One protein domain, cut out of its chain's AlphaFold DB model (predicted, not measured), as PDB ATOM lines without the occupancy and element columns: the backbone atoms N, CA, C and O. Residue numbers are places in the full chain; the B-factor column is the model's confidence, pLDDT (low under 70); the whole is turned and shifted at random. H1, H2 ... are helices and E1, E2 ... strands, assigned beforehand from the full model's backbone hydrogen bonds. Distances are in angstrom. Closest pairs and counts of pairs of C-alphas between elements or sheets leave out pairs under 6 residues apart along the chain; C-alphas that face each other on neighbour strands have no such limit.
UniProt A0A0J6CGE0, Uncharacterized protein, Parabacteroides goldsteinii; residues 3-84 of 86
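AT A GLANCE: This is residues 3 to 84 of the 86 residues of an uncharacterized protein of Parabacteroides goldsteinii (UniProt A0A0J6CGE0). Two small three-stranded sheets, E1 E2 E3 and E4 E5 E6, lie partly face to face as a loose two-layer sandwich. Beyond one end of the sheets lie H1 with its links and the long loop 66 to 79. The printed part has 82 residues, in chain order E1 H1 E2 E3 E4 E5 E6; each sheet is antiparallel, in the order named. The class is mostly strand, with under half of the residues in named elements. It is only just compact, close to loose, with a radius of gyration of the C-alphas of 14.0 A and a flat outline of 42 by 34 by 16 A.

IN THESE COORDINATES: E1, residues 3 to 7, is 13.5 A long and begins at C-alpha 3 (16.768, -51.831, -41.669). H1 is residues 18 to 23, 8.8 A. E2, residues 27 to 32, spans 16.7 A, and E3, residues 38 to 43, 14.6 A. E4 is residues 55 to 58, 9.9 A; E5 is 61 to 65, 13.5 A. E6, residues 80 to 83, 9.7 A, ends at C-alpha 83 (25.990, -50.019, -34.802).

HOW THE PARTS SIT: E1 and E2 are antiparallel at 150 degrees, with N 4 and O 30 2.8 A apart. E2 and E3 form a hairpin at 166 degrees, with N 29 and O 42 at 2.9 A. H1 is not on either sheet; its O i to N i+4 pairs are within hydrogen-bond range. E4 E5 E6 is a meander, each strand the antiparallel neighbour of the one before, in two hairpins: N 56 and O 63 are 3.0 A apart, N 81 and O 64 2.8 A. E1 and E4 are only just apart, closest 8.2 A.

THE WHOLE: The C-alphas of His 15 and Asn 59 are the two farthest apart, 42.8 A. The printed part has no cut. The links E3 to E4 and E5 to E6 are long. Mean pLDDT of the printed part is 87.4; residues 72 to 74 are under 70.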
ATOM      1  N   ALA A   3      16.493 -52.998 -42.486       90.56
ATOM      2  CA  ALA A   3      16.768 -51.831 -41.669       90.56
ATOM      3  C   ALA A   3      15.949 -50.644 -42.169       90.56
ATOM      4  O   ALA A   3      15.752 -50.476 -43.374       90.56
ATOM      5  N   ARG A   4      15.473 -49.828 -41.234       92.00
ATOM      6  CA  ARG A   4      14.771 -48.579 -41.506       92.00
ATOM      7  C   ARG A   4      15.325 -47.492 -40.603       92.00
ATOM      8  O   ARG A   4      15.238 -47.618 -39.381       92.00
ATOM      9  N   LEU A   5      15.809 -46.416 -41.211       91.62
ATOM     10  CA  LEU A   5      15.977 -45.142 -40.526       91.62
ATOM     11  C   LEU A   5      14.665 -44.370 -40.573       91.62
ATOM     12  O   LEU A   5      13.993 -44.324 -41.606       91.62
ATOM     13  N   HIS A   6      14.265 -43.816 -39.436       92.62
ATOM     14  CA  HIS A   6      13.060 -43.004 -39.351       92.62
ATOM     15  C   HIS A   6      13.192 -41.933 -38.278       92.62
ATOM     16  O   HIS A   6      13.942 -42.078 -37.319       92.62
ATOM     17  N   PHE A   7      12.472 -40.839 -38.470       92.56
ATOM     18  CA  PHE A   7      12.512 -39.697 -37.573       92.56
ATOM     19  C   PHE A   7      11.460 -39.804 -36.467       92.56
ATOM     20  O   PHE A   7      10.321 -40.203 -36.728       92.56
ATOM     21  N   ALA A   8      11.781 -39.293 -35.279       93.38
ATOM     22  CA  ALA A   8      10.789 -38.980 -34.256       93.38
ATOM     23  C   ALA A   8       9.727 -38.003 -34.768       93.38
ATOM     24  O   ALA A   8       9.963 -37.207 -35.680       93.38
ATOM     25  N   CYS A   9       8.550 -38.027 -34.147       91.69
ATOM     26  CA  CYS A   9       7.527 -37.014 -34.379       91.69
ATOM     27  C   CYS A   9       8.061 -35.614 -34.023       91.69
ATOM     28  O   CYS A   9       8.834 -35.462 -33.081       91.69
ATOM     29  N   THR A  10       7.629 -34.601 -34.769       88.81
ATOM     30  CA  THR A  10       7.862 -33.192 -34.435       88.81
ATOM     31  C   THR A  10       6.644 -32.360 -34.819       88.81
ATOM     32  O   THR A  10       5.818 -32.796 -35.626       88.81
ATOM     33  N   THR A  11       6.545 -31.158 -34.261       89.50
ATOM     34  CA  THR A  11       5.555 -30.163 -34.674       89.50
ATOM     35  C   THR A  11       6.096 -29.393 -35.870       89.50
ATOM     36  O   THR A  11       7.228 -28.913 -35.850       89.50
ATOM     37  N   PHE A  12       5.286 -29.271 -36.919       87.00
ATOM     38  CA  PHE A  12       5.642 -28.457 -38.073       87.00
ATOM     39  C   PHE A  12       5.587 -26.969 -37.711       87.00
ATOM     40  O   PHE A  12       4.576 -26.497 -37.190       87.00
ATOM     41  N   ASP A  13       6.665 -26.246 -38.001       88.00
ATOM     42  CA  ASP A  13       6.797 -24.810 -37.759       88.00
ATOM     43  C   ASP A  13       7.062 -24.100 -39.091       88.00
ATOM     44  O   ASP A  13       8.112 -24.285 -39.705       88.00
ATOM     45  N   THR A  14       6.115 -23.271 -39.538       90.06
ATOM     46  CA  THR A  14       6.224 -22.528 -40.803       90.06
ATOM     47  C   THR A  14       7.321 -21.464 -40.795       90.06
ATOM     48  O   THR A  14       7.633 -20.913 -41.848       90.06
ATOM     49  N   HIS A  15       7.893 -21.148 -39.630       92.94
ATOM     50  CA  HIS A  15       8.999 -20.206 -39.489       92.94
ATOM     51  C   HIS A  15      10.377 -20.874 -39.592       92.94
ATOM     52  O   HIS A  15      11.383 -20.169 -39.693       92.94
ATOM     53  N   LYS A  16      10.445 -22.212 -39.589       89.38
ATOM     54  CA  LYS A  16      11.685 -22.974 -39.770       89.38
ATOM     55  C   LYS A  16      11.775 -23.531 -41.189       89.38
ATOM     56  O   LYS A  16      10.775 -23.929 -41.784       89.38
ATOM     57  N   ASN A  17      12.990 -23.589 -41.736       88.00
ATOM     58  CA  ASN A  17      13.207 -24.290 -43.001       88.00
ATOM     59  C   ASN A  17      13.106 -25.820 -42.790       88.00
ATOM     60  O   ASN A  17      13.298 -26.324 -41.681       88.00
ATOM     61  N   LEU A  18      12.784 -26.554 -43.858       84.88
ATOM     62  CA  LEU A  18      12.543 -28.000 -43.791       84.88
ATOM     63  C   LEU A  18      13.785 -28.801 -43.392       84.88
ATOM     64  O   LEU A  18      13.653 -29.785 -42.667       84.88
ATOM     65  N   ASP A  19      14.967 -28.368 -43.825       83.62
ATOM     66  CA  ASP A  19      16.219 -29.058 -43.523       83.62
ATOM     67  C   ASP A  19      16.517 -28.982 -42.024       83.62
ATOM     68  O   ASP A  19      16.711 -30.003 -41.376       83.62
ATOM     69  N   THR A  20      16.433 -27.797 -41.424       83.88
ATOM     70  CA  THR A  20      16.553 -27.588 -39.978       83.88
ATOM     71  C   THR A  20      15.553 -28.449 -39.216       83.88
ATOM     72  O   THR A  20      15.940 -29.132 -38.273       83.88
ATOM     73  N   ILE A  21      14.289 -28.501 -39.653       85.81
ATOM     74  CA  ILE A  21      13.286 -29.379 -39.031       85.81
ATOM     75  C   ILE A  21      13.710 -30.853 -39.124       85.81
ATOM     76  O   ILE A  21      13.466 -31.609 -38.190       85.81
ATOM     77  N   ALA A  22      14.316 -31.293 -40.227       83.50
ATOM     78  CA  ALA A  22      14.756 -32.674 -40.392       83.50
ATOM     79  C   ALA A  22      15.984 -33.021 -39.537       83.50
ATOM     80  O   ALA A  22      15.975 -34.061 -38.882       83.50
ATOM     81  N   TYR A  23      17.007 -32.165 -39.512       84.50
ATOM     82  CA  TYR A  23      18.257 -32.412 -38.783       84.50
ATOM     83  C   TYR A  23      18.116 -32.272 -37.260       84.50
ATOM     84  O   TYR A  23      18.822 -32.960 -36.529       84.50
ATOM     85  N   GLU A  24      17.181 -31.449 -36.771       85.56
ATOM     86  CA  GLU A  24      16.883 -31.330 -35.333       85.56
ATOM     87  C   GLU A  24      16.089 -32.527 -34.780       85.56
ATOM     88  O   GLU A  24      15.988 -32.705 -33.562       85.56
ATOM     89  N   ARG A  25      15.479 -33.346 -35.647       89.88
ATOM     90  CA  ARG A  25      14.685 -34.499 -35.211       89.88
ATOM     91  C   ARG A  25      15.589 -35.643 -34.800       89.88
ATOM     92  O   ARG A  25      16.516 -36.025 -35.507       89.88
ATOM     93  N   ASP A  26      15.211 -36.284 -33.701       92.25
ATOM     94  CA  ASP A  26      15.828 -37.540 -33.311       92.25
ATOM     95  C   ASP A  26      15.648 -38.591 -34.411       92.25
ATOM     96  O   ASP A  26      14.538 -38.830 -34.898       92.25
ATOM     97  N   LEU A  27      16.754 -39.230 -34.782       92.69
ATOM     98  CA  LEU A  27      16.794 -40.303 -35.763       92.69
ATOM     99  C   LEU A  27      16.808 -41.653 -35.043       92.69
ATOM    100  O   LEU A  27      17.491 -41.830 -34.038       92.69
ATOM    101  N   TYR A  28      16.055 -42.615 -35.561       94.12
ATOM    102  CA  TYR A  28      15.927 -43.952 -34.996       94.12
ATOM    103  C   TYR A  28      16.336 -44.991 -36.021       94.12
ATOM    104  O   TYR A  28      15.931 -44.926 -37.184       94.12
ATOM    105  N   LEU A  29      17.071 -45.997 -35.557       92.88
ATOM    106  CA  LEU A  29      17.329 -47.213 -36.308       92.88
ATOM    107  C   LEU A  29      16.366 -48.299 -35.841       92.88
ATOM    108  O   LEU A  29      16.372 -48.680 -34.673       92.88
ATOM    109  N   MET A  30      15.573 -48.827 -36.768       93.88
ATOM    110  CA  MET A  30      14.705 -49.977 -36.539       93.88
ATOM    111  C   MET A  30      15.129 -51.143 -37.427       93.88
ATOM    112  O   MET A  30      15.359 -50.962 -38.625       93.88
ATOM    113  N   LEU A  31      15.182 -52.345 -36.852       91.69
ATOM    114  CA  LEU A  31      15.526 -53.573 -37.564       91.69
ATOM    115  C   LEU A  31      14.378 -54.568 -37.549       91.69
ATOM    116  O   LEU A  31      13.640 -54.693 -36.566       91.69
ATOM    117  N   PHE A  32      14.285 -55.315 -38.641       92.88
ATOM    118  CA  PHE A  32      13.270 -56.328 -38.859       92.88
ATOM    119  C   PHE A  32      13.888 -57.661 -39.281       92.88
ATOM    120  O   PHE A  32      14.878 -57.710 -40.023       92.88
ATOM    121  N   ASP A  33      13.264 -58.754 -38.856       92.56
ATOM    122  CA  ASP A  33      13.589 -60.093 -39.344       92.56
ATOM    123  C   ASP A  33      13.126 -60.311 -40.802       92.56
ATOM    124  O   ASP A  33      12.605 -59.414 -41.466       92.56
ATOM    125  N   LYS A  34      13.338 -61.522 -41.340       93.94
ATOM    126  CA  LYS A  34      12.961 -61.859 -42.727       93.94
ATOM    127  C   LYS A  34      11.444 -61.829 -42.975       93.94
ATOM    128  O   LYS A  34      11.042 -61.736 -44.131       93.94
ATOM    129  N   SER A  35      10.639 -61.879 -41.917       97.19
ATOM    130  CA  SER A  35       9.178 -61.807 -41.947       97.19
ATOM    131  C   SER A  35       8.664 -60.384 -41.689       97.19
ATOM    132  O   SER A  35       7.474 -60.203 -41.450       97.19
ATOM    133  N   PHE A  36       9.549 -59.379 -41.715       94.44
ATOM    134  CA  PHE A  36       9.247 -57.980 -41.402       94.44
ATOM    135  C   PHE A  36       8.708 -57.752 -39.980       94.44
ATOM    136  O   PHE A  36       8.071 -56.734 -39.705       94.44
ATOM    137  N   LYS A  37       8.996 -58.654 -39.035       96.62
ATOM    138  CA  LYS A  37       8.711 -58.416 -37.618       96.62
ATOM    139  C   LYS A  37       9.832 -57.572 -37.016       96.62
ATOM    140  O   LYS A  37      11.008 -57.879 -37.206       96.62
ATOM    141  N   LYS A  38       9.471 -56.521 -36.272       95.25
ATOM    142  CA  LYS A  38      10.433 -55.677 -35.547       95.25
ATOM    143  C   LYS A  38      11.193 -56.516 -34.514       95.25
ATOM    144  O   LYS A  38      10.559 -57.174 -33.690       95.25
ATOM    145  N   VAL A  39      12.522 -56.450 -34.547       93.75
ATOM    146  CA  VAL A  39      13.416 -57.136 -33.593       93.75
ATOM    147  C   VAL A  39      14.248 -56.169 -32.756       93.75
ATOM    148  O   VAL A  39      14.595 -56.498 -31.632       93.75
ATOM    149  N   TYR A  40      14.506 -54.964 -33.266       91.75
ATOM    150  CA  TYR A  40      15.302 -53.947 -32.583       91.75
ATOM    151  C   TYR A  40      14.815 -52.548 -32.957       91.75
ATOM    152  O   TYR A  40      14.377 -52.314 -34.088       91.75
ATOM    153  N   GLU A  41      14.904 -51.617 -32.013       94.06
ATOM    154  CA  GLU A  41      14.735 -50.190 -32.254       94.06
ATOM    155  C   GLU A  41      15.538 -49.393 -31.231       94.06
ATOM    156  O   GLU A  41      15.403 -49.625 -30.031       94.06
ATOM    157  N   SER A  42      16.340 -48.441 -31.699       93.00
ATOM    158  CA  SER A  42      17.091 -47.546 -30.822       93.00
ATOM    159  C   SER A  42      17.178 -46.140 -31.397       93.00
ATOM    160  O   SER A  42      17.244 -45.947 -32.615       93.00
ATOM    161  N   LYS A  43      17.173 -45.161 -30.491       94.06
ATOM    162  CA  LYS A  43      17.448 -43.763 -30.809       94.06
ATOM    163  C   LYS A  43      18.946 -43.612 -31.082       94.06
ATOM    164  O   LYS A  43      19.774 -44.031 -30.278       94.06
ATOM    165  N   LEU A  44      19.276 -42.983 -32.201       92.56
ATOM    166  CA  LEU A  44      20.639 -42.617 -32.562       92.56
ATOM    167  C   LEU A  44      21.059 -41.323 -31.857       92.56
ATOM    168  O   LEU A  44      20.220 -40.553 -31.386       92.56
ATOM    169  N   ALA A  45      22.367 -41.073 -31.788       90.81
ATOM    170  CA  ALA A  45      22.887 -39.821 -31.249       90.81
ATOM    171  C   ALA A  45      22.295 -38.617 -32.006       90.81
ATOM    172  O   ALA A  45      22.381 -38.537 -33.234       90.81
ATOM    173  N   SER A  46      21.680 -37.694 -31.264       89.06
ATOM    174  CA  SER A  46      21.062 -36.487 -31.818       89.06
ATOM    175  C   SER A  46      22.118 -35.587 -32.471       89.06
ATOM    176  O   SER A  46      23.242 -35.501 -31.976       89.06
ATOM    177  N   ASN A  47      21.747 -34.896 -33.556       85.44
ATOM    178  CA  ASN A  47      22.614 -33.964 -34.290       85.44
ATOM    179  C   ASN A  47      23.979 -34.572 -34.672       85.44
ATOM    180  O   ASN A  47      25.016 -33.948 -34.470       85.44
ATOM    181  N   ARG A  48      24.006 -35.817 -35.159       88.56
ATOM    182  CA  ARG A  48      25.260 -36.501 -35.534       88.56
ATOM    183  C   ARG A  48      25.275 -37.039 -36.957       88.56
ATOM    184  O   ARG A  48      26.331 -37.082 -37.577       88.56
ATOM    185  N   PHE A  49      24.123 -37.481 -37.444       89.12
ATOM    186  CA  PHE A  49      24.013 -38.207 -38.702       89.12
ATOM    187  C   PHE A  49      23.162 -37.437 -39.701       89.12
ATOM    188  O   PHE A  49      22.192 -36.777 -39.321       89.12
ATOM    189  N   ASN A  50      23.471 -37.628 -40.978       84.69
ATOM    190  CA  ASN A  50      22.605 -37.219 -42.065       84.69
ATOM    191  C   ASN A  50      21.467 -38.239 -42.195       84.69
ATOM    192  O   ASN A  50      21.719 -39.430 -42.382       84.69
ATOM    193  N   PRO A  51      20.201 -37.817 -42.088       79.94
ATOM    194  CA  PRO A  51      19.094 -38.759 -42.078       79.94
ATOM    195  C   PRO A  51      18.694 -39.256 -43.476       79.94
ATOM    196  O   PRO A  51      17.890 -40.182 -43.590       79.94
ATOM    197  N   TYR A  52      19.219 -38.643 -44.539       82.06
ATOM    198  CA  TYR A  52      18.848 -38.949 -45.920       82.06
ATOM    199  C   TYR A  52      19.822 -39.904 -46.603       82.06
ATOM    200  O   TYR A  52      19.417 -40.690 -47.459       82.06
ATOM    201  N   THR A  53      21.106 -39.831 -46.258       82.56
ATOM    202  CA  THR A  53      22.173 -40.567 -46.948       82.56
ATOM    203  C   THR A  53      23.227 -41.070 -45.965       82.56
ATOM    204  O   THR A  53      23.088 -40.911 -44.758       82.56
ATOM    205  N   GLY A  54      24.271 -41.731 -46.471       86.94
ATOM    206  CA  GLY A  54      25.441 -42.042 -45.656       86.94
ATOM    207  C   GLY A  54      25.270 -43.228 -44.712       86.94
ATOM    208  O   GLY A  54      25.894 -43.254 -43.667       86.94
ATOM    209  N   TRP A  55      24.466 -44.238 -45.041       90.12
ATOM    210  CA  TRP A  55      24.402 -45.458 -44.232       90.12
ATOM    211  C   TRP A  55      24.381 -46.713 -45.099       90.12
ATOM    212  O   TRP A  55      23.944 -46.688 -46.252       90.12
ATOM    213  N   ASN A  56      24.898 -47.817 -44.562       89.81
ATOM    214  CA  ASN A  56      24.921 -49.106 -45.251       89.81
ATOM    215  C   ASN A  56      24.885 -50.277 -44.261       89.81
ATOM    216  O   ASN A  56      25.224 -50.133 -43.086       89.81
ATOM    217  N   THR A  57      24.492 -51.454 -44.738       86.62
ATOM    218  CA  THR A  57      24.550 -52.697 -43.963       86.62
ATOM    219  C   THR A  57      25.913 -53.364 -44.121       86.62
ATOM    220  O   THR A  57      26.417 -53.480 -45.234       86.62
ATOM    221  N   ILE A  58      26.465 -53.885 -43.030       87.88
ATOM    222  CA  ILE A  58      27.661 -54.738 -43.023       87.88
ATOM    223  C   ILE A  58      27.320 -56.112 -42.430       87.88
ATOM    224  O   ILE A  58      26.240 -56.301 -41.870       87.88
ATOM    225  N   ASN A  59      28.234 -57.085 -42.537       83.62
ATOM    226  CA  ASN A  59      27.988 -58.480 -42.127       83.62
ATOM    227  C   ASN A  59      27.442 -58.636 -40.695       83.62
ATOM    228  O   ASN A  59      26.725 -59.591 -40.414       83.62
ATOM    229  N   ASN A  60      27.785 -57.715 -39.797       81.81
ATOM    230  CA  ASN A  60      27.488 -57.769 -38.369       81.81
ATOM    231  C   ASN A  60      26.884 -56.464 -37.820       81.81
ATOM    232  O   ASN A  60      26.969 -56.217 -36.620       81.81
ATOM    233  N   GLY A  61      26.296 -55.612 -38.662       87.62
ATOM    234  CA  GLY A  61      25.756 -54.342 -38.185       87.62
ATOM    235  C   GLY A  61      25.404 -53.354 -39.284       87.62
ATOM    236  O   GLY A  61      25.203 -53.716 -40.446       87.62
ATOM    237  N   ILE A  62      25.328 -52.089 -38.895       91.44
ATOM    238  CA  ILE A  62      25.058 -50.960 -39.784       91.44
ATOM    239  C   ILE A  62      26.139 -49.912 -39.578       91.44
ATOM    240  O   ILE A  62      26.493 -49.602 -38.445       91.44
ATOM    241  N   ILE A  63      26.645 -49.375 -40.683       92.31
ATOM    242  CA  ILE A  63      27.526 -48.210 -40.673       92.31
ATOM    243  C   ILE A  63      26.697 -46.959 -40.940       92.31
ATOM    244  O   ILE A  63      25.850 -46.966 -41.836       92.31
ATOM    245  N   LEU A  64      26.955 -45.897 -40.181       92.56
ATOM    246  CA  LEU A  64      26.423 -44.561 -40.433       92.56
ATOM    247  C   LEU A  64      27.570 -43.561 -40.537       92.56
ATOM    248  O   LEU A  64      28.411 -43.473 -39.649       92.56
ATOM    249  N   PHE A  65      27.584 -42.805 -41.622       90.94
ATOM    250  CA  PHE A  65      28.465 -41.678 -41.852       90.94
ATOM    251  C   PHE A  65      28.087 -40.545 -40.904       90.94
ATOM    252  O   PHE A  65      26.920 -40.158 -40.794       90.94
ATOM    253  N   VAL A  66      29.090 -40.051 -40.185       89.50
ATOM    254  CA  VAL A  66      28.954 -38.933 -39.259       89.50
ATOM    255  C   VAL A  66      28.996 -37.657 -40.087       89.50
ATOM    256  O   VAL A  66      30.064 -37.168 -40.441       89.50
ATOM    257  N   ASP A  67      27.807 -37.166 -40.415       83.38
ATOM    258  CA  ASP A  67      27.569 -36.001 -41.265       83.38
ATOM    259  C   ASP A  67      26.511 -35.120 -40.603       83.38
ATOM    260  O   ASP A  67      25.304 -35.253 -40.818       83.38
ATOM    261  N   ASN A  68      26.976 -34.278 -39.688       77.00
ATOM    262  CA  ASN A  68      26.136 -33.305 -39.016       77.00
ATOM    263  C   ASN A  68      26.186 -31.988 -39.792       77.00
ATOM    264  O   ASN A  68      27.224 -31.337 -39.819       77.00
ATOM    265  N   ILE A  69      25.044 -31.537 -40.321       70.81
ATOM    266  CA  ILE A  69      24.937 -30.260 -41.049       70.81
ATOM    267  C   ILE A  69      25.347 -29.033 -40.213       70.81
ATOM    268  O   ILE A  69      25.653 -27.973 -40.755       70.81
ATOM    269  N   HIS A  70      25.314 -29.149 -38.883       72.25
ATOM    270  CA  HIS A  70      25.724 -28.095 -37.957       72.25
ATOM    271  C   HIS A  70      27.199 -28.185 -37.553       72.25
ATOM    272  O   HIS A  70      27.707 -27.254 -36.924       72.25
ATOM    273  N   ASP A  71      27.880 -29.281 -37.887       71.25
ATOM    274  CA  ASP A  71      29.306 -29.428 -37.647       71.25
ATOM    275  C   ASP A  71      30.067 -28.808 -38.824       71.25
ATOM    276  O   ASP A  71      29.907 -29.207 -39.972       71.25
ATOM    277  N   LYS A  72      30.901 -27.800 -38.549       61.78
ATOM    278  CA  LYS A  72      31.714 -27.107 -39.571       61.78
ATOM    279  C   LYS A  72      32.953 -27.914 -39.963       61.78
ATOM    280  O   LYS A  72      33.989 -27.342 -40.300       61.78
ATOM    281  N   ASN A  73      32.904 -29.226 -39.780       60.25
ATOM    282  CA  ASN A  73      34.061 -30.082 -39.917       60.25
ATOM    283  C   ASN A  73      34.310 -30.336 -41.408       60.25
ATOM    284  O   ASN A  73      33.949 -31.377 -41.942       60.25
ATOM    285  N   ASP A  74      34.945 -29.368 -42.071       63.84
ATOM    286  CA  ASP A  74      35.359 -29.408 -43.484       63.84
ATOM    287  C   ASP A  74      36.553 -30.364 -43.715       63.84
ATOM    288  O   ASP A  74      37.429 -30.114 -44.542       63.84
ATOM    289  N   SER A  75      36.660 -31.440 -42.931       72.19
ATOM    290  CA  SER A  75      37.745 -32.408 -43.072       72.19
ATOM    291  C   SER A  75      37.400 -33.434 -44.152       72.19
ATOM    292  O   SER A  75      36.301 -33.981 -44.142       72.19
ATOM    293  N   ASP A  76      38.369 -33.806 -44.990       78.62
ATOM    294  CA  ASP A  76      38.226 -34.884 -45.988       78.62
ATOM    295  C   ASP A  76      38.145 -36.302 -45.367       78.62
ATOM    296  O   ASP A  76      38.242 -37.315 -46.063       78.62
ATOM    297  N   ASN A  77      38.008 -36.408 -44.042       84.31
ATOM    298  CA  ASN A  77      37.980 -37.689 -43.350       84.31
ATOM    299  C   ASN A  77      36.599 -38.345 -43.438       84.31
ATOM    300  O   ASN A  77      35.584 -37.757 -43.071       84.31
ATOM    301  N   LEU A  78      36.578 -39.628 -43.802       86.25
ATOM    302  CA  LEU A  78      35.389 -40.465 -43.682       86.25
ATOM    303  C   LEU A  78      35.268 -40.994 -42.243       86.25
ATOM    304  O   LEU A  78      35.921 -41.974 -41.881       86.25
ATOM    305  N   ILE A  79      34.430 -40.355 -41.426       90.00
ATOM    306  CA  ILE A  79      34.136 -40.787 -40.052       90.00
ATOM    307  C   ILE A  79      32.817 -41.557 -40.039       90.00
ATOM    308  O   ILE A  79      31.790 -41.047 -40.478       90.00
ATOM    309  N   VAL A  80      32.828 -42.783 -39.518       91.62
ATOM    310  CA  VAL A  80      31.632 -43.632 -39.433       91.62
ATOM    311  C   VAL A  80      31.444 -44.189 -38.030       91.62
ATOM    312  O   VAL A  80      32.414 -44.558 -37.369       91.62
ATOM    313  N   ASP A  81      30.188 -44.318 -37.617       92.25
ATOM    314  CA  ASP A  81      29.801 -45.092 -36.444       92.25
ATOM    315  C   ASP A  81      29.322 -46.478 -36.877       92.25
ATOM    316  O   ASP A  81      28.556 -46.623 -37.835       92.25
ATOM    317  N   LEU A  82      29.765 -47.502 -36.146       92.25
ATOM    318  CA  LEU A  82      29.294 -48.873 -36.303       92.25
ATOM    319  C   LEU A  82      28.240 -49.155 -35.240       92.25
ATOM    320  O   LEU A  82      28.504 -49.042 -34.043       92.25
ATOM    321  N   ILE A  83      27.061 -49.572 -35.682       88.94
ATOM    322  CA  ILE A  83      25.990 -50.019 -34.802       88.94
ATOM    323  C   ILE A  83      25.868 -51.529 -34.903       88.94
ATOM    324  O   ILE A  83      25.514 -52.075 -35.953       88.94
ATOM    325  N   HIS A  84      26.137 -52.182 -33.777       86.81
ATOM    326  CA  HIS A  84      25.886 -53.595 -33.562       86.81
ATOM    327  C   HIS A  84      24.558 -53.729 -32.815       86.81
ATOM    328  O   HIS A  84      24.482 -53.351 -31.648       86.81
TER     329      HIS A  84